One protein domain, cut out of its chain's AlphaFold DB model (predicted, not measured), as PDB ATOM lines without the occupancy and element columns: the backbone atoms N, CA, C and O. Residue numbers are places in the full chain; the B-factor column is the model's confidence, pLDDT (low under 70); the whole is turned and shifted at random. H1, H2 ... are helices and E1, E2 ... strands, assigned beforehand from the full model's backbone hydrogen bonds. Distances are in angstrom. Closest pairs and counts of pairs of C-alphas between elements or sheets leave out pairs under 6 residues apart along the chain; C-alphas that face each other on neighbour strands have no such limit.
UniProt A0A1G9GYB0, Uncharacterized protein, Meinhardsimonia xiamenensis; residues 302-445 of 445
ATOM      1  N   PRO A 302     168.163  72.323 174.335       92.88
ATOM      2  CA  PRO A 302     168.183  70.866 174.316       92.88
ATOM      3  C   PRO A 302     168.920  70.301 175.540       92.88
ATOM      4  O   PRO A 302     169.974  70.799 175.925       92.88
ATOM      5  N   GLY A 303     168.367  69.252 176.143       89.81
ATOM      6  CA  GLY A 303     168.955  68.524 177.270       89.81
ATOM      7  C   GLY A 303     168.703  69.136 178.652       89.81
ATOM      8  O   GLY A 303     168.988  68.480 179.649       89.81
ATOM      9  N   THR A 304     168.145  70.346 178.750       85.75
ATOM     10  CA  THR A 304     167.839  70.965 180.051       85.75
ATOM     11  C   THR A 304     166.450  70.568 180.541       85.75
ATOM     12  O   THR A 304     165.489  70.603 179.766       85.75
ATOM     13  N   ALA A 305     166.330  70.242 181.833       84.50
ATOM     14  CA  ALA A 305     165.030  70.087 182.481       84.50
ATOM     15  C   ALA A 305     164.197  71.369 182.301       84.50
ATOM     16  O   ALA A 305     164.733  72.477 182.364       84.50
ATOM     17  N   ARG A 306     162.897  71.212 182.034       88.38
ATOM     18  CA  ARG A 306     161.993  72.330 181.747       88.38
ATOM     19  C   ARG A 306     161.004  72.499 182.884       88.38
ATOM     20  O   ARG A 306     160.159  71.636 183.084       88.38
ATOM     21  N   ASP A 307     161.105  73.625 183.575       88.62
ATOM     22  CA  ASP A 307     160.057  74.115 184.461       88.62
ATOM     23  C   ASP A 307     159.263  75.200 183.724       88.62
ATOM     24  O   ASP A 307     159.826  76.208 183.288       88.62
ATOM     25  N   LEU A 308     157.964  74.960 183.534       92.56
ATOM     26  CA  LEU A 308     157.061  75.896 182.861       92.56
ATOM     27  C   LEU A 308     156.341  76.822 183.845       92.56
ATOM     28  O   LEU A 308     155.767  77.820 183.414       92.56
ATOM     29  N   SER A 309     156.406  76.549 185.151       92.00
ATOM     30  CA  SER A 309     155.743  77.342 186.195       92.00
ATOM     31  C   SER A 309     156.063  78.847 186.105       92.00
ATOM     32  O   SER A 309     155.139  79.658 186.206       92.00
ATOM     33  N   PRO A 310     157.315  79.275 185.814       94.81
ATOM     34  CA  PRO A 310     157.644  80.693 185.662       94.81
ATOM     35  C   PRO A 310     156.904  81.408 184.522       94.81
ATOM     36  O   PRO A 310     156.715  82.628 184.591       94.81
ATOM     37  N   LEU A 311     156.474  80.677 183.486       94.88
ATOM     38  CA  LEU A 311     155.704  81.245 182.377       94.88
ATOM     39  C   LEU A 311     154.326  81.722 182.862       94.88
ATOM     40  O   LEU A 311     153.859  82.786 182.460       94.88
ATOM     41  N   PHE A 312     153.724  80.983 183.795       95.38
ATOM     42  CA  PHE A 312     152.368  81.204 184.303       95.38
ATOM     43  C   PHE A 312     152.286  82.139 185.517       95.38
ATOM     44  O   PHE A 312     151.187  82.464 185.956       95.38
ATOM     45  N   LYS A 313     153.419  82.609 186.061       91.38
ATOM     46  CA  LYS A 313     153.480  83.359 187.332       91.38
ATOM     47  C   LYS A 313     152.482  84.528 187.442       91.38
ATOM     48  O   LYS A 313     151.969  84.761 188.526       91.38
ATOM     49  N   GLY A 314     152.208  85.244 186.348       89.94
ATOM     50  CA  GLY A 314     151.285  86.394 186.342       89.94
ATOM     51  C   GLY A 314     149.798  86.031 186.450       89.94
ATOM     52  O   GLY A 314     148.977  86.895 186.717       89.94
ATOM     53  N   VAL A 315     149.451  84.757 186.252       95.31
ATOM     54  CA  VAL A 315     148.065  84.255 186.223       95.31
ATOM     55  C   VAL A 315     147.878  82.990 187.074       95.31
ATOM     56  O   VAL A 315     146.853  82.320 186.989       95.31
ATOM     57  N   SER A 316     148.864  82.647 187.905       95.88
ATOM     58  CA  SER A 316     148.778  81.508 188.823       95.88
ATOM     59  C   SER A 316     147.715  81.763 189.895       95.88
ATOM     60  O   SER A 316     147.657  82.849 190.472       95.88
ATOM     61  N   GLY A 317     146.852  80.777 190.145       95.69
ATOM     62  CA  GLY A 317     145.719  80.875 191.069       95.69
ATOM     63  C   GLY A 317     144.510  81.637 190.519       95.69
ATOM     64  O   GLY A 317     143.570  81.890 191.270       95.69
ATOM     65  N   ARG A 318     144.527  82.036 189.242       97.31
ATOM     66  CA  ARG A 318     143.462  82.821 188.601       97.31
ATOM     67  C   ARG A 318     142.560  81.926 187.758       97.31
ATOM     68  O   ARG A 318     143.008  80.890 187.252       97.31
ATOM     69  N   ARG A 319     141.315  82.366 187.550       97.81
ATOM     70  CA  ARG A 319     140.424  81.741 186.567       97.81
ATOM     71  C   ARG A 319     140.668  82.348 185.197       97.81
ATOM     72  O   ARG A 319     140.684  83.573 185.062       97.81
ATOM     73  N   VAL A 320     140.882  81.507 184.186       98.12
ATOM     74  CA  VAL A 320     141.346  81.949 182.868       98.12
ATOM     75  C   VAL A 320     140.574  81.346 181.698       98.12
ATOM     76  O   VAL A 320     140.139  80.194 181.719       98.12
ATOM     77  N   ALA A 321     140.496  82.120 180.620       98.19
ATOM     78  CA  ALA A 321     140.273  81.629 179.274       98.19
ATOM     79  C   ALA A 321     141.631  81.404 178.586       98.19
ATOM     80  O   ALA A 321     142.412  82.343 178.418       98.19
ATOM     81  N   LEU A 322     141.893  80.161 178.184       98.31
ATOM     82  CA  LEU A 322     143.108  79.722 177.506       98.31
ATOM     83  C   LEU A 322     142.807  79.422 176.034       98.31
ATOM     84  O   LEU A 322     141.991  78.556 175.724       98.31
ATOM     85  N   GLU A 323     143.493  80.104 175.126       97.88
ATOM     86  CA  GLU A 323     143.388  79.887 173.683       97.88
ATOM     87  C   GLU A 323     144.750  79.522 173.098       97.88
ATOM     88  O   GLU A 323     145.748  80.189 173.363       97.88
ATOM     89  N   ILE A 324     144.800  78.437 172.326       96.94
ATOM     90  CA  ILE A 324     146.028  77.890 171.749       96.94
ATOM     91  C   ILE A 324     145.859  77.794 170.238       96.94
ATOM     92  O   ILE A 324     145.059  77.001 169.741       96.94
ATOM     93  N   GLU A 325     146.656  78.558 169.505       94.38
ATOM     94  CA  GLU A 325     146.772  78.477 168.053       94.38
ATOM     95  C   GLU A 325     148.117  77.836 167.707       94.38
ATOM     96  O   GLU A 325     149.167  78.408 167.978       94.38
ATOM     97  N   ASP A 326     148.104  76.633 167.134       92.81
ATOM     98  CA  ASP A 326     149.312  75.968 166.636       92.81
ATOM     99  C   ASP A 326     148.925  75.042 165.468       92.81
ATOM    100  O   ASP A 326     148.121  74.122 165.656       92.81
ATOM    101  N   PRO A 327     149.492  75.221 164.259       89.81
ATOM    102  CA  PRO A 327     149.079  74.467 163.074       89.81
ATOM    103  C   PRO A 327     149.207  72.949 163.221       89.81
ATOM    104  O   PRO A 327     148.497  72.212 162.538       89.81
ATOM    105  N   TRP A 328     150.093  72.478 164.101       90.69
ATOM    106  CA  TRP A 328     150.458  71.072 164.237       90.69
ATOM    107  C   TRP A 328     149.865  70.397 165.475       90.69
ATOM    108  O   TRP A 328     149.842  69.166 165.536       90.69
ATOM    109  N   CYS A 329     149.375  71.158 166.460       92.50
ATOM    110  CA  CYS A 329     149.065  70.633 167.796       92.50
ATOM    111  C   CYS A 329     147.972  69.546 167.812       92.50
ATOM    112  O   CYS A 329     148.049  68.611 168.609       92.50
ATOM    113  N   GLY A 330     147.004  69.605 166.891       91.00
ATOM    114  CA  GLY A 330     145.934  68.608 166.755       91.00
ATOM    115  C   GLY A 330     146.245  67.434 165.816       91.00
ATOM    116  O   GLY A 330     145.499  66.454 165.784       91.00
ATOM    117  N   VAL A 331     147.345  67.495 165.063       90.44
ATOM    118  CA  VAL A 331     147.521  66.714 163.827       90.44
ATOM    119  C   VAL A 331     147.992  65.281 164.073       90.44
ATOM    120  O   VAL A 331     147.308  64.331 163.693       90.44
ATOM    121  N   ARG A 332     149.152  65.085 164.713       91.56
ATOM    122  CA  ARG A 332     149.739  63.747 164.937       91.56
ATOM    123  C   ARG A 332     149.558  63.299 166.392       91.56
ATOM    124  O   ARG A 332     149.502  64.151 167.280       91.56
ATOM    125  N   PRO A 333     149.572  61.983 166.689       92.56
ATOM    126  CA  PRO A 333     149.444  61.483 168.063       92.56
ATOM    127  C   PRO A 333     150.471  62.072 169.038       92.56
ATOM    128  O   PRO A 333     150.180  62.306 170.206       92.56
ATOM    129  N   HIS A 334     151.700  62.328 168.582       92.19
ATOM    130  CA  HIS A 334     152.699  62.982 169.424       92.19
ATOM    131  C   HIS A 334     152.350  64.446 169.726       92.19
ATOM    132  O   HIS A 334     152.453  64.851 170.879       92.19
ATOM    133  N   ASN A 335     151.910  65.217 168.726       93.81
ATOM    134  CA  ASN A 335     151.540  66.621 168.913       93.81
ATOM    135  C   ASN A 335     150.378  66.760 169.904       93.81
ATOM    136  O   ASN A 335     150.472  67.562 170.831       93.81
ATOM    137  N   ARG A 336     149.355  65.900 169.791       95.12
ATOM    138  CA  ARG A 336     148.214  65.879 170.721       95.12
ATOM    139  C   ARG A 336     148.637  65.586 172.158       95.12
ATOM    140  O   ARG A 336     148.247  66.316 173.061       95.12
ATOM    141  N   ARG A 337     149.490  64.577 172.368       96.38
ATOM    142  CA  ARG A 337     150.050  64.264 173.696       96.38
ATOM    143  C   ARG A 337     150.853  65.426 174.273       96.38
ATOM    144  O   ARG A 337     150.741  65.727 175.455       96.38
ATOM    145  N   ARG A 338     151.666  66.099 173.450       96.00
ATOM    146  CA  ARG A 338     152.436  67.274 173.885       96.00
ATOM    147  C   ARG A 338     151.517  68.432 174.268       96.00
ATOM    148  O   ARG A 338     151.721  69.010 175.327       96.00
ATOM    149  N   LEU A 339     150.493  68.716 173.465       97.25
ATOM    150  CA  LEU A 339     149.486  69.724 173.783       97.25
ATOM    151  C   LEU A 339     148.736  69.390 175.083       97.25
ATOM    152  O   LEU A 339     148.602  70.253 175.942       97.25
ATOM    153  N   ALA A 340     148.300  68.142 175.265       97.81
ATOM    154  CA  ALA A 340     147.629  67.714 176.490       97.81
ATOM    155  C   ALA A 340     148.527  67.908 177.724       97.81
ATOM    156  O   ALA A 340     148.108  68.517 178.705       97.81
ATOM    157  N   ASN A 341     149.796  67.495 177.639       96.69
ATOM    158  CA  ASN A 341     150.774  67.710 178.707       96.69
ATOM    159  C   ASN A 341     151.041  69.198 178.983       96.69
ATOM    160  O   ASN A 341     151.295  69.564 180.127       96.69
ATOM    161  N   PHE A 342     150.995  70.057 177.960       97.44
ATOM    162  CA  PHE A 342     151.109  71.505 178.136       97.44
ATOM    163  C   PHE A 342     149.932  72.066 178.945       97.44
ATOM    164  O   PHE A 342     150.148  72.796 179.909       97.44
ATOM    165  N   VAL A 343     148.696  71.681 178.606       98.00
ATOM    166  CA  VAL A 343     147.500  72.106 179.355       98.00
ATOM    167  C   VAL A 343     147.533  71.563 180.787       98.00
ATOM    168  O   VAL A 343     147.246  72.299 181.727       98.00
ATOM    169  N   ALA A 344     147.962  70.314 180.984       97.25
ATOM    170  CA  ALA A 344     148.151  69.748 182.321       97.25
ATOM    171  C   ALA A 344     149.207  70.516 183.134       97.25
ATOM    172  O   ALA A 344     149.004  70.766 184.320       97.25
ATOM    173  N   ALA A 345     150.303  70.948 182.502       96.50
ATOM    174  CA  ALA A 345     151.310  71.785 183.150       96.50
ATOM    175  C   ALA A 345     150.760  73.170 183.538       96.50
ATOM    176  O   ALA A 345     151.115  73.680 184.596       96.50
ATOM    177  N   ALA A 346     149.869  73.755 182.730       96.94
ATOM    178  CA  ALA A 346     149.184  75.004 183.063       96.94
ATOM    179  C   ALA A 346     148.303  74.852 184.319       96.94
ATOM    180  O   ALA A 346     148.396  75.660 185.241       96.94
ATOM    181  N   VAL A 347     147.511  73.776 184.398       97.19
ATOM    182  CA  VAL A 347     146.693  73.458 185.584       97.19
ATOM    183  C   VAL A 347     147.573  73.191 186.808       97.19
ATOM    184  O   VAL A 347     147.312  73.723 187.884       97.19
ATOM    185  N   ALA A 348     148.660  72.430 186.650       95.88
ATOM    186  CA  ALA A 348     149.616  72.170 187.730       95.88
ATOM    187  C   ALA A 348     150.321  73.448 188.225       95.88
ATOM    188  O   ALA A 348     150.677  73.534 189.398       95.88
ATOM    189  N   ALA A 349     150.478  74.455 187.359       95.88
ATOM    190  CA  ALA A 349     150.969  75.786 187.717       95.88
ATOM    191  C   ALA A 349     149.900  76.679 188.387       95.88
ATOM    192  O   ALA A 349     150.168  77.846 188.687       95.88
ATOM    193  N   GLY A 350     148.701  76.144 188.643       95.94
ATOM    194  CA  GLY A 350     147.637  76.785 189.413       95.94
ATOM    195  C   GLY A 350     146.582  77.516 188.584       95.94
ATOM    196  O   GLY A 350     145.874  78.342 189.148       95.94
ATOM    197  N   LEU A 351     146.479  77.281 187.273       97.12
ATOM    198  CA  LEU A 351     145.427  77.899 186.455       97.12
ATOM    199  C   LEU A 351     144.100  77.142 186.611       97.12
ATOM    200  O   LEU A 351     144.046  75.934 186.377       97.12
ATOM    201  N   ASP A 352     143.028  77.873 186.916       97.25
ATOM    202  CA  ASP A 352     141.646  77.386 186.820       97.25
ATOM    203  C   ASP A 352     141.111  77.696 185.410       97.25
ATOM    204  O   ASP A 352     140.770  78.835 185.092       97.25
ATOM    205  N   ILE A 353     141.133  76.709 184.509       97.88
ATOM    206  CA  ILE A 353     140.785  76.910 183.093       97.88
ATOM    207  C   ILE A 353     139.266  76.805 182.914       97.88
ATOM    208  O   ILE A 353     138.722  75.706 182.805       97.88
ATOM    209  N   GLU A 354     138.595  77.951 182.804       97.50
ATOM    210  CA  GLU A 354     137.152  78.026 182.541       97.50
ATOM    211  C   GLU A 354     136.823  77.733 181.075       97.50
ATOM    212  O   GLU A 354     135.898  76.982 180.763       97.50
ATOM    213  N   ARG A 355     137.617  78.301 180.159       98.12
ATOM    214  CA  ARG A 355     137.463  78.120 178.710       98.12
ATOM    215  C   ARG A 355     138.776  77.653 178.104       98.12
ATOM    216  O   ARG A 355     139.806  78.286 178.316       98.12
ATOM    217  N   LEU A 356     138.724  76.586 177.309       98.50
ATOM    218  CA  LEU A 356     139.857  76.081 176.533       98.50
ATOM    219  C   LEU A 356     139.506  76.082 175.046       98.50
ATOM    220  O   LEU A 356     138.657  75.302 174.621       98.50
ATOM    221  N   ALA A 357     140.176  76.914 174.255       98.06
ATOM    222  CA  ALA A 357     140.063  76.931 172.800       98.06
ATOM    223  C   ALA A 357     141.363  76.438 172.152       98.06
ATOM    224  O   ALA A 357     142.454  76.834 172.554       98.06
ATOM    225  N   VAL A 358     141.254  75.569 171.145       97.06
ATOM    226  CA  VAL A 358     142.408  75.045 170.399       97.06
ATOM    227  C   VAL A 358     142.149  75.139 168.900       97.06
ATOM    228  O   VAL A 358     141.129  74.650 168.406       97.06
ATOM    229  N   VAL A 359     143.102  75.724 168.176       94.19
ATOM    230  CA  VAL A 359     143.064  75.932 166.726       94.19
ATOM    231  C   VAL A 359     144.270  75.269 166.059       94.19
ATOM    232  O   VAL A 359     145.410  75.533 166.437       94.19
ATOM    233  N   TRP A 360     144.030  74.436 165.040       92.69
ATOM    234  CA  TRP A 360     145.086  73.787 164.238       92.69
ATOM    235  C   TRP A 360     144.719  73.679 162.752       92.69
ATOM    236  O   TRP A 360     143.579  73.950 162.357       92.69
ATOM    237  N   ASN A 361     145.680  73.264 161.917       90.06
ATOM    238  CA  ASN A 361     145.445  72.954 160.507       90.06
ATOM    239  C   ASN A 361     145.389  71.428 160.298       90.06
ATOM    240  O   ASN A 361     146.420  70.758 160.374       90.06
ATOM    241  N   PRO A 362     144.216  70.846 159.982       86.75
ATOM    242  CA  PRO A 362     144.074  69.397 159.872       86.75
ATOM    243  C   PRO A 362     144.813  68.787 158.673       86.75
ATOM    244  O   PRO A 362     145.031  67.580 158.664       86.75
ATOM    245  N   HIS A 363     145.224  69.593 157.688       83.44
ATOM    246  CA  HIS A 363     145.892  69.126 156.466       83.44
ATOM    247  C   HIS A 363     147.410  68.971 156.623       83.44
ATOM    248  O   HIS A 363     148.072  68.487 155.714       83.44
ATOM    249  N   HIS A 364     147.988  69.386 157.755       78.94
ATOM    250  CA  HIS A 364     149.431  69.275 157.989       78.94
ATOM    251  C   HIS A 364     149.893  67.829 158.264       78.94
ATOM    252  O   HIS A 364     151.091  67.551 158.316       78.94
ATOM    253  N   GLY A 365     148.971  66.881 158.440       63.38
ATOM    254  CA  GLY A 365     149.301  65.469 158.583       63.38
ATOM    255  C   GLY A 365     148.277  64.606 157.880       63.38
ATOM    256  O   GLY A 365     147.087  64.691 158.160       63.38
ATOM    257  N   GLU A 366     148.761  63.773 156.971       68.00
ATOM    258  CA  GLU A 366     147.969  62.721 156.347       68.00
ATOM    259  C   GLU A 366     147.878  61.498 157.288       68.00
ATOM    260  O   GLU A 366     148.838  61.252 158.030       68.00
ATOM    261  N   PRO A 367     146.781  60.706 157.286       61.94
ATOM    262  CA  PRO A 367     145.544  60.843 156.505       61.94
ATOM    263  C   PRO A 367     144.281  61.105 157.364       61.94
ATOM    264  O   PRO A 367     143.169  61.052 156.842       61.94
ATOM    265  N   ASP A 368     144.414  61.339 158.675       80.19
ATOM    266  CA  ASP A 368     143.261  61.390 159.585       80.19
ATOM    267  C   ASP A 368     142.332  62.583 159.282       80.19
ATOM    268  O   ASP A 368     142.789  63.731 159.294       80.19
ATOM    269  N   PRO A 369     141.011  62.369 159.118       88.06
ATOM    270  CA  PRO A 369     140.051  63.460 158.995       88.06
ATOM    271  C   PRO A 369     140.046  64.372 160.230       88.06
ATOM    272  O   PRO A 369     140.217  63.912 161.361       88.06
ATOM    273  N   ALA A 370     139.730  65.656 160.036       88.19
ATOM    274  CA  ALA A 370     139.673  66.659 161.108       88.19
ATOM    275  C   ALA A 370     138.818  66.217 162.316       88.19
ATOM    276  O   ALA A 370     139.200  66.427 163.466       88.19
ATOM    277  N   GLN A 371     137.699  65.524 162.072       90.69
ATOM    278  CA  GLN A 371     136.838  65.000 163.135       90.69
ATOM    279  C   GLN A 371     137.514  63.896 163.964       90.69
ATOM    280  O   GLN A 371     137.354  63.859 165.185       90.69
ATOM    281  N   ALA A 372     138.283  63.009 163.325       92.00
ATOM    282  CA  ALA A 372     139.042  61.968 164.016       92.00
ATOM    283  C   ALA A 372     140.161  62.590 164.865       92.00
ATOM    284  O   ALA A 372     140.315  62.238 166.036       92.00
ATOM    285  N   GLN A 373     140.864  63.588 164.316       93.56
ATOM    286  CA  GLN A 373     141.860  64.378 165.046       93.56
ATOM    287  C   GLN A 373     141.242  65.062 166.280       93.56
ATOM    288  O   GLN A 373     141.803  64.976 167.373       93.56
ATOM    289  N   SER A 374     140.055  65.665 166.135       94.94
ATOM    290  CA  SER A 374     139.295  66.285 167.229       94.94
ATOM    291  C   SER A 374     138.932  65.295 168.335       94.94
ATOM    292  O   SER A 374     139.164  65.564 169.514       94.94
ATOM    293  N   SER A 375     138.375  64.135 167.978       95.44
ATOM    294  CA  SER A 375     138.030  63.087 168.948       95.44
ATOM    295  C   SER A 375     139.264  62.564 169.685       95.44
ATOM    296  O   SER A 375     139.234  62.430 170.908       95.44
ATOM    297  N   ALA A 376     140.365  62.341 168.963       95.31
ATOM    298  CA  ALA A 376     141.627  61.909 169.549       95.31
ATOM    299  C   ALA A 376     142.214  62.967 170.496       95.31
ATOM    300  O   ALA A 376     142.672  62.625 171.580       95.31
ATOM    301  N   LEU A 377     142.164  64.255 170.137       96.12
ATOM    302  CA  LEU A 377     142.651  65.329 171.006       96.12
ATOM    303  C   LEU A 377     141.828  65.436 172.299       96.12
ATOM    304  O   LEU A 377     142.402  65.584 173.374       96.12
ATOM    305  N   ARG A 378     140.497  65.291 172.229       97.44
ATOM    306  CA  ARG A 378     139.656  65.235 173.440       97.44
ATOM    307  C   ARG A 378     140.021  64.056 174.338       97.44
ATOM    308  O   ARG A 378     140.034  64.211 175.556       97.44
ATOM    309  N   ALA A 379     140.300  62.890 173.756       97.12
ATOM    310  CA  ALA A 379     140.711  61.715 174.516       97.12
ATOM    311  C   ALA A 379     142.058  61.938 175.226       97.12
ATOM    312  O   ALA A 379     142.173  61.621 176.405       97.12
ATOM    313  N   GLU A 380     143.033  62.548 174.546       97.69
ATOM    314  CA  GLU A 380     144.340  62.882 175.132       97.69
ATOM    315  C   GLU A 380     144.239  63.945 176.237       97.69
ATOM    316  O   GLU A 380     144.899  63.836 177.262       97.69
ATOM    317  N   LEU A 381     143.376  64.955 176.091       98.00
ATOM    318  CA  LEU A 381     143.145  65.936 177.159       98.00
ATOM    319  C   LEU A 381     142.526  65.280 178.405       98.00
ATOM    320  O   LEU A 381     142.957  65.539 179.527       98.00
ATOM    321  N   ARG A 382     141.558  64.377 178.219       97.56
ATOM    322  CA  ARG A 382     140.951  63.629 179.332       97.56
ATOM    323  C   ARG A 382     141.934  62.674 180.002       97.56
ATOM    324  O   ARG A 382     141.863  62.507 181.216       97.56
ATOM    325  N   SER A 383     142.839  62.054 179.241       97.31
ATOM    326  CA  SER A 383     143.803  61.084 179.781       97.31
ATOM    327  C   SER A 383     144.779  61.714 180.780       97.31
ATOM    328  O   SER A 383     145.240  61.028 181.689       97.31
ATOM    329  N   VAL A 384     145.032  63.022 180.664       97.06
ATOM    330  CA  VAL A 384     145.865  63.800 181.597       97.06
ATOM    331  C   VAL A 384     145.047  64.592 182.630       97.06
ATOM    332  O   VAL A 384     145.584  65.467 183.302       97.06
ATOM    333  N   GLY A 385     143.753  64.286 182.776       95.44
ATOM    334  CA  GLY A 385     142.898  64.840 183.830       95.44
ATOM    335  C   GLY A 385     142.231  66.182 183.514       95.44
ATOM    336  O   GLY A 385     141.676  66.798 184.421       95.44
ATOM    337  N   ILE A 386     142.241  66.646 182.258       96.81
ATOM    338  CA  ILE A 386     141.531  67.877 181.878       96.81
ATOM    339  C   ILE A 386     140.028  67.603 181.773       96.81
ATOM    340  O   ILE A 386     139.583  66.774 180.974       96.81
ATOM    341  N   THR A 387     139.245  68.321 182.577       93.19
ATOM    342  CA  THR A 387     137.785  68.166 182.679       93.19
ATOM    343  C   THR A 387     137.009  69.156 181.811       93.19
ATOM    344  O   THR A 387     135.906  68.833 181.363       93.19
ATOM    345  N   VAL A 388     137.575  70.337 181.530       93.88
ATOM    346  CA  VAL A 388     136.963  71.330 180.635       93.88
ATOM    347  C   VAL A 388     136.817  70.754 179.226       93.88
ATOM    348  O   VAL A 388     137.736  70.142 178.675       93.88
ATOM    349  N   THR A 389     135.640  70.932 178.625       95.38
ATOM    350  CA  THR A 389     135.414  70.498 177.242       95.38
ATOM    351  C   THR A 389     136.019  71.532 176.293       95.38
ATOM    352  O   THR A 389     135.581  72.680 176.316       95.38
ATOM    353  N   PRO A 390     136.999  71.163 175.448       96.44
ATOM    354  CA  PRO A 390     137.674  72.133 174.600       96.44
ATOM    355  C   PRO A 390     136.810  72.549 173.400       96.44
ATOM    356  O   PRO A 390     136.214  71.708 172.714       96.44
ATOM    357  N   GLU A 391     136.823  73.843 173.097       97.62
ATOM    358  CA  GLU A 391     136.385  74.407 171.824       97.62
ATOM    359  C   GLU A 391     137.450  74.130 170.758       97.62
ATOM    360  O   GLU A 391     138.489  74.787 170.691       97.62
ATOM    361  N   LEU A 392     137.201  73.131 169.915       95.50
ATOM    362  CA  LEU A 392     138.125  72.728 168.860       95.50
ATOM    363  C   LEU A 392     137.729  73.384 167.539       95.50
ATOM    364  O   LEU A 392     136.615  73.174 167.056       95.50
ATOM    365  N   ARG A 393     138.639  74.169 166.958       91.88
ATOM    366  CA  ARG A 393     138.443  74.839 165.667       91.88
ATOM    367  C   ARG A 393     139.545  74.433 164.697       91.88
ATOM    368  O   ARG A 393     140.693  74.219 165.076       91.88
ATOM    369  N   HIS A 394     139.199  74.370 163.421       84.94
ATOM    370  CA  HIS A 394     140.139  74.041 162.358       84.94
ATOM    371  C   HIS A 394     140.180  75.191 161.361       84.94
ATOM    372  O   HIS A 394     139.129  75.594 160.859       84.94
ATOM    373  N   ARG A 395     141.372  75.690 161.026       80.31
ATOM    374  CA  ARG A 395     141.523  76.595 159.879       80.31
ATOM    375  C   ARG A 395     141.776  75.756 158.626       80.31
ATOM    376  O   ARG A 395     142.713  74.961 158.570       80.31
ATOM    377  N   SER A 396     140.885  75.877 157.643       64.50
ATOM    378  CA  SER A 396     140.977  75.214 156.336       64.50
ATOM    379  C   SER A 396     140.540  76.180 155.227       64.50
ATOM    380  O   SER A 396     139.819  77.135 155.495       64.50
ATOM    381  N   GLY A 397     140.992  75.972 153.986       58.38
ATOM    382  CA  GLY A 397     140.692  76.875 152.863       58.38
ATOM    383  C   GLY A 397     141.689  78.036 152.705       58.38
ATOM    384  O   GLY A 397     142.892  77.809 152.797       58.38
ATOM    385  N   ARG A 398     141.214  79.265 152.429       45.94
ATOM    386  CA  ARG A 398     142.070  80.464 152.237       45.94
ATOM    387  C   ARG A 398     142.901  80.829 153.482       45.94
ATOM    388  O   ARG A 398     143.970  81.400 153.324       45.94
ATOM    389  N   ASP A 399     142.487  80.375 154.669       49.84
ATOM    390  CA  ASP A 399     143.205  80.527 155.949       49.84
ATOM    391  C   ASP A 399     144.156  79.348 156.267       49.84
ATOM    392  O   ASP A 399     144.535  79.122 157.418       49.84
ATOM    393  N   ARG A 400     144.536  78.544 155.259       49.19
ATOM    394  CA  ARG A 400     145.459  77.395 155.403       49.19
ATOM    395  C   ARG A 400     146.859  77.785 155.888       49.19
ATOM    396  O   ARG A 400     147.550  76.937 156.445       49.19
ATOM    397  N   HIS A 401     147.267  79.031 155.680       54.12
ATOM    398  CA  HIS A 401     148.632  79.508 155.897       54.12
ATOM    399  C   HIS A 401     148.779  80.296 157.202       54.12
ATOM    400  O   HIS A 401     149.406  81.349 157.223       54.12
ATOM    401  N   PHE A 402     148.198  79.814 158.304       67.81
ATOM    402  CA  PHE A 402     148.584  80.352 159.607       67.81
ATOM    403  C   PHE A 402     149.805  79.578 160.110       67.81
ATOM    404  O   PHE A 402     149.795  78.350 160.188       67.81
ATOM    405  N   HIS A 403     150.886  80.302 160.382       71.19
ATOM    406  CA  HIS A 403     152.142  79.763 160.917       71.19
ATOM    407  C   HIS A 403     152.355  80.137 162.386       71.19
ATOM    408  O   HIS A 403     153.286  79.645 163.033       71.19
ATOM    409  N   ASP A 404     151.476  80.997 162.895       72.62
ATOM    410  CA  ASP A 404     151.511  81.531 164.240       72.62
ATOM    411  C   ASP A 404     151.292  80.423 165.271       72.62
ATOM    412  O   ASP A 404     150.398  79.585 165.152       72.62
ATOM    413  N   ARG A 405     152.168  80.422 166.277       89.75
ATOM    414  CA  ARG A 405     152.169  79.504 167.417       89.75
ATOM    415  C   ARG A 405     151.968  80.340 168.662       89.75
ATOM    416  O   ARG A 405     152.939  80.825 169.250       89.75
ATOM    417  N   VAL A 406     150.707  80.578 168.980       93.50
ATOM    418  CA  VAL A 406     150.297  81.581 169.956       93.50
ATOM    419  C   VAL A 406     149.521  80.917 171.077       93.50
ATOM    420  O   VAL A 406     148.627  80.111 170.830       93.50
ATOM    421  N   VAL A 407     149.847  81.278 172.313       96.50
ATOM    422  CA  VAL A 407     149.003  80.989 173.473       96.50
ATOM    423  C   VAL A 407     148.502  82.311 174.026       96.50
ATOM    424  O   VAL A 407     149.300  83.171 174.379       96.50
ATOM    425  N   THR A 408     147.189  82.476 174.101       97.12
ATOM    426  CA  THR A 408     146.557  83.638 174.728       97.12
ATOM    427  C   THR A 408     145.927  83.201 176.041       97.12
ATOM    428  O   THR A 408     145.195  82.211 176.080       97.12
ATOM    429  N   ILE A 409     146.212  83.927 177.118       98.00
ATOM    430  CA  ILE A 409     145.662  83.671 178.451       98.00
ATOM    431  C   ILE A 409     145.001  84.947 178.948       98.00
ATOM    432  O   ILE A 409     145.668  85.967 179.095       98.00
ATOM    433  N   GLN A 410     143.704  84.887 179.220       97.75
ATOM    434  CA  GLN A 410     142.940  86.017 179.748       97.75
ATOM    435  C   GLN A 410     142.324  85.639 181.082       97.75
ATOM    436  O   GLN A 410     141.675  84.599 181.163       97.75
ATOM    437  N   THR A 411     142.492  86.466 182.113       97.69
ATOM    438  CA  THR A 411     141.745  86.274 183.363       97.69
ATOM    439  C   THR A 411     140.271  86.611 183.151       97.69
ATOM    440  O   THR A 411     139.929  87.552 182.431       97.69
ATOM    441  N   VAL A 412     139.399  85.803 183.751       96.69
ATOM    442  CA  VAL A 412     137.931  85.914 183.653       96.69
ATOM    443  C   VAL A 412     137.247  85.924 185.025       96.69
ATOM    444  O   VAL A 412     136.025  85.893 185.109       96.69
ATOM    445  N   ASP A 413     138.031  85.967 186.103       94.69
ATOM    446  CA  ASP A 413     137.532  86.203 187.459       94.69
ATOM    447  C   ASP A 413     137.330  87.707 187.755       94.69
ATOM    448  O   ASP A 413     137.655  88.568 186.939       94.69
ATOM    449  N   ASP A 414     136.822  88.018 188.952       91.06
ATOM    450  CA  ASP A 414     136.491  89.384 189.397       91.06
ATOM    451  C   ASP A 414     137.712  90.260 189.756       91.06
ATOM    452  O   ASP A 414     137.553  91.390 190.224       91.06
ATOM    453  N   GLY A 415     138.938  89.747 189.612       90.88
ATOM    454  CA  GLY A 415     140.152  90.507 189.918       90.88
ATOM    455  C   GLY A 415     140.625  91.393 188.763       90.88
ATOM    456  O   GLY A 415     139.935  91.593 187.766       90.88
ATOM    457  N   GLU A 416     141.850  91.914 188.878       92.44
ATOM    458  CA  GLU A 416     142.464  92.691 187.798       92.44
ATOM    459  C   GLU A 416     142.566  91.858 186.511       92.44
ATOM    460  O   GLU A 416     142.941  90.674 186.525       92.44
ATOM    461  N   ARG A 417     142.193  92.488 185.392       93.69
ATOM    462  CA  ARG A 417     142.193  91.853 184.081       93.69
ATOM    463  C   ARG A 417     143.620  91.776 183.552       93.69
ATOM    464  O   ARG A 417     144.197  92.793 183.197       93.69
ATOM    465  N   VAL A 418     144.135  90.558 183.433       95.50
ATOM    466  CA  VAL A 418     145.443  90.266 182.844       95.50
ATOM    467  C   VAL A 418     145.224  89.547 181.518       95.50
ATOM    468  O   VAL A 418     144.458  88.582 181.440       95.50
ATOM    469  N   ASN A 419     145.897  90.010 180.468       95.81
ATOM    470  CA  ASN A 419     145.832  89.432 179.130       95.81
ATOM    471  C   ASN A 419     147.248  89.157 178.628       95.81
ATOM    472  O   ASN A 419     147.983  90.066 178.257       95.81
ATOM    473  N   LEU A 420     147.643  87.889 178.631       95.94
ATOM    474  CA  LEU A 420     148.959  87.452 178.189       95.94
ATOM    475  C   LEU A 420     148.875  86.887 176.776       95.94
ATOM    476  O   LEU A 420     148.066  86.000 176.507       95.94
ATOM    477  N   ARG A 421     149.775  87.327 175.902       94.75
ATOM    478  CA  ARG A 421     150.064  86.686 174.620       94.75
ATOM    479  C   ARG A 421     151.440  86.048 174.674       94.75
ATOM    480  O   ARG A 421     152.419  86.704 175.015       94.75
ATOM    481  N   TRP A 422     151.520  84.778 174.311       95.19
ATOM    482  CA  TRP A 422     152.767  84.041 174.196       95.19
ATOM    483  C   TRP A 422     153.007  83.696 172.738       95.19
ATOM    484  O   TRP A 422     152.172  83.040 172.124       95.19
ATOM    485  N   ASP A 423     154.164  84.061 172.204       93.56
ATOM    486  CA  ASP A 423     154.644  83.577 170.917       93.56
ATOM    487  C   ASP A 423     155.698  82.482 171.169       93.56
ATOM    488  O   ASP A 423     156.750  82.726 171.772       93.56
ATOM    489  N   VAL A 424     155.399  81.249 170.749       92.88
ATOM    490  CA  VAL A 424     156.216  80.055 171.020       92.88
ATOM    491  C   VAL A 424     157.036  79.697 169.785       92.88
ATOM    492  O   VAL A 424     156.495  79.311 168.745       92.88
ATOM    493  N   THR A 425     158.366  79.768 169.876       87.00
ATOM    494  CA  THR A 425     159.211  79.388 168.741       87.00
ATOM    495  C   THR A 425     159.129  77.885 168.509       87.00
ATOM    496  O   THR A 425     159.220  77.074 169.424       87.00
ATOM    497  N   ALA A 426     158.931  77.502 167.250       81.56
ATOM    498  CA  ALA A 426     158.837  76.114 166.806       81.56
ATOM    499  C   ALA A 426     157.631  75.280 167.303       81.56
ATOM    500  O   ALA A 426     157.428  74.213 166.737       81.56
ATOM    501  N   GLY A 427     156.786  75.787 168.208       88.88
ATOM    502  CA  GLY A 427     155.474  75.209 168.544       88.88
ATOM    503  C   GLY A 427     155.400  74.566 169.928       88.88
ATOM    504  O   GLY A 427     156.406  74.415 170.627       88.88
ATOM    505  N   ILE A 428     154.186  74.189 170.340       93.25
ATOM    506  CA  ILE A 428     153.930  73.590 171.662       93.25
ATOM    507  C   ILE A 428     154.620  72.230 171.800       93.25
ATOM    508  O   ILE A 428     155.094  71.863 172.874       93.25
ATOM    509  N   ASP A 429     154.736  71.482 170.709       91.50
ATOM    510  CA  ASP A 429     155.454  70.210 170.689       91.50
ATOM    511  C   ASP A 429     156.932  70.363 171.074       91.50
ATOM    512  O   ASP A 429     157.436  69.605 171.910       91.50
ATOM    513  N   ASN A 430     157.599  71.383 170.536       92.12
ATOM    514  CA  ASN A 430     158.971  71.724 170.880       92.12
ATOM    515  C   ASN A 430     159.083  72.345 172.271       92.12
ATOM    516  O   ASN A 430     160.054  72.048 172.968       92.12
ATOM    517  N   LEU A 431     158.105  73.143 172.717       93.62
ATOM    518  CA  LEU A 431     158.038  73.646 174.097       93.62
ATOM    519  C   LEU A 431     157.955  72.504 175.122       93.62
ATOM    520  O   LEU A 431     158.547  72.573 176.200       93.62
ATOM    521  N   MET A 432     157.302  71.409 174.755       94.06
ATOM    522  CA  MET A 432     157.117  70.253 175.625       94.06
ATOM    523  C   MET A 432     158.173  69.156 175.424       94.06
ATOM    524  O   MET A 432     158.062  68.089 176.035       94.06
ATOM    525  N   SER A 433     159.195  69.370 174.589       91.00
ATOM    526  CA  SER A 433     160.239  68.382 174.290       91.00
ATOM    527  C   SER A 433     161.601  68.766 174.872       91.00
ATOM    528  O   SER A 433     162.172  69.786 174.504       91.00
ATOM    529  N   HIS A 434     162.190  67.910 175.711       89.88
ATOM    530  CA  HIS A 434     163.512  68.159 176.304       89.88
ATOM    531  C   HIS A 434     164.662  68.127 175.284       89.88
ATOM    532  O   HIS A 434     165.717  68.688 175.544       89.88
ATOM    533  N   THR A 435     164.488  67.494 174.120       90.00
ATOM    534  CA  THR A 435     165.552  67.350 173.108       90.00
ATOM    535  C   THR A 435     165.569  68.468 172.070       90.00
ATOM    536  O   THR A 435     166.401  68.454 171.164       90.00
ATOM    537  N   LYS A 436     164.612  69.394 172.128       90.62
ATOM    538  CA  LYS A 436     164.468  70.472 171.147       90.62
ATOM    539  C   LYS A 436     164.859  71.801 171.766       90.62
ATOM    540  O   LYS A 436     164.919  71.928 172.984       90.62
ATOM    541  N   GLU A 437     165.147  72.781 170.927       91.44
ATOM    542  CA  GLU A 437     165.241  74.175 171.350       91.44
ATOM    543  C   GLU A 437     163.866  74.831 171.197       91.44
ATOM    544  O   GLU A 437     163.115  74.505 170.275       91.44
ATOM    545  N   CYS A 438     163.521  75.720 172.123       90.94
ATOM    546  CA  CYS A 438     162.297  76.512 172.074       90.94
ATOM    547  C   CYS A 438     162.508  77.809 172.853       90.94
ATOM    548  O   CYS A 438     163.171  77.815 173.884       90.94
ATOM    549  N   SER A 439     161.911  78.899 172.397       92.25
ATOM    550  CA  SER A 439     161.792  80.142 173.151       92.25
ATOM    551  C   SER A 439     160.324  80.527 173.273       92.25
ATOM    552  O   SER A 439     159.531  80.202 172.396       92.25
ATOM    553  N   VAL A 440     159.963  81.199 174.358       94.50
ATOM    554  CA  VAL A 440     158.623  81.752 174.573       94.50
ATOM    555  C   VAL A 440     158.779  83.241 174.830       94.50
ATOM    556  O   VAL A 440     159.492  83.631 175.757       94.50
ATOM    557  N   PHE A 441     158.137  84.054 173.997       94.69
ATOM    558  CA  PHE A 441     158.048  85.501 174.159       94.69
ATOM    559  C   PHE A 441     156.675  85.824 174.737       94.69
ATOM    560  O   PHE A 441     155.672  85.536 174.095       94.69
ATOM    561  N   ILE A 442     156.629  86.380 175.943       94.62
ATOM    562  CA  ILE A 442     155.392  86.720 176.646       94.62
ATOM    563  C   ILE A 442     155.234  88.237 176.657       94.62
ATOM    564  O   ILE A 442     156.120  88.941 177.136       94.62
ATOM    565  N   GLU A 443     154.097  88.710 176.164       93.38
ATOM    566  CA  GLU A 443     153.652  90.103 176.190       93.38
ATOM    567  C   GLU A 443     152.370  90.199 177.023       93.38
ATOM    568  O   GLU A 443     151.453  89.398 176.841       93.38
ATOM    569  N   GLU A 444     152.303  91.174 177.925       91.44
ATOM    570  CA  GLU A 444     151.070  91.552 178.619       91.44
ATOM    571  C   GLU A 444     150.403  92.700 177.846       91.44
ATOM    572  O   GLU A 444     151.084  93.655 177.464       91.44
ATOM    573  N   ARG A 445     149.113  92.553 177.530       85.19
ATOM    574  CA  ARG A 445     148.357  93.397 176.591       85.19
ATOM    575  C   ARG A 445     147.230  94.180 177.232       85.19
ATOM    576  O   ARG A 445     146.493  93.571 178.039       85.19
TER     577      ARG A 445
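AT A GLANCE: This is residues 302 to 445 of the 445 residues of an uncharacterized protein of Meinhardsimonia xiamenensis (UniProt A0A1G9GYB0). One twisted sheet of six strands makes a wall, and two longer helices, H2 and H3, cover one face of it over E1, E2 and E3: two layers, helices on one face of a sheet. Short H4 is on the same face, and short H1 only grazes the sheet. The 144 printed residues include four named helices and six named strands, in the order H1 E1 H2 E2 H3 E3 E4 E5 H4 E6. The sheet is mixed, in the order E3 E2 E1 E4 E5 E6, and the class is mixed, helices and strands. The whole is compact, with a radius of gyration of the C-alphas of 14.6 A and spans of 44 by 35 by 31 A.

HOW THE PARTS SIT: Start at inner strand E1, residues 319 to 325, with parallel neighbour E2, residues 352 to 360: N 322 and O 355 are 2.8 A apart, within hydrogen-bond range. Edge strand E3, residues 391 to 394, is parallel to E2, with N 393 and O 358 at 2.9 A. On the other side of E1, E4, residues 406 to 411, is antiparallel, with N 323 and O 408 at 2.9 A. E4 and E5, residues 419 to 424, form a hairpin, with N 409 and O 420 at 2.8 A. Edge strand E6, residues 438 to 444, is antiparallel to E5, with N 421 and O 443 at 2.8 A. H2, residues 333 to 348, is over E2 and E1 at a height over the sheet of 11.0 A, and runs along the strands, at 19 degrees to E2 on the local plane. H3, residues 370 to 383, is over E3 at a height of 10.4 A and only just not over E2, where 2 of its C-alphas fall; it runs slantwise to the strands, at 34 degrees to E3 on the local plane. Each of these two local planes is fitted to 6 C-alphas, only just enough. With residues 376 to 381 alone H3 touches H2, the same way at a steep tilt of 42 degrees; the closest C-alphas, of Ala 340 and Leu 381, are 4.9 A apart. E1, H2, E2 and E2, H3, E3 are strand-helix-strand units, parallel neighbour strands with a helix between, both with right-handed crossovers. H4, residues 428 to 431, touches H2, the closest C-alphas being those of Arg 338 and Asp 429, 5.3 A apart; it is over none of the strands, its height of 4.5 A only just above the sheet's level. H1, residues 309 to 312, only just touches H2, with 3 pairs of C-alphas within 8 A. In H2 and H3 every O i to N i+4 pair is within hydrogen-bond range; H1 and H4 are too short for one.

IN THESE COORDINATES: Find C-alpha 319 at (140.424, 81.741, 186.567), where E1 begins its 19.8 A. E2 measures 23.1 A and bends by 60 degrees at residue 355. H2 runs 22.4 A from C-alpha 333 at (149.444, 61.483, 168.063), and H3 19.9 A. E6 runs 19.9 A to C-alpha 444 at (151.070, 91.552, 178.619).

THE WHOLE: The farthest C-alphas, of Pro 367 and Gly 415, are 45.0 A apart. The printed part has no cut, and the link from E3 to E4, 11 residues, is long. Look for pLDDT under 70 at residues 365 to 367 and 396 to 402; the mean of the printed part is 90.8.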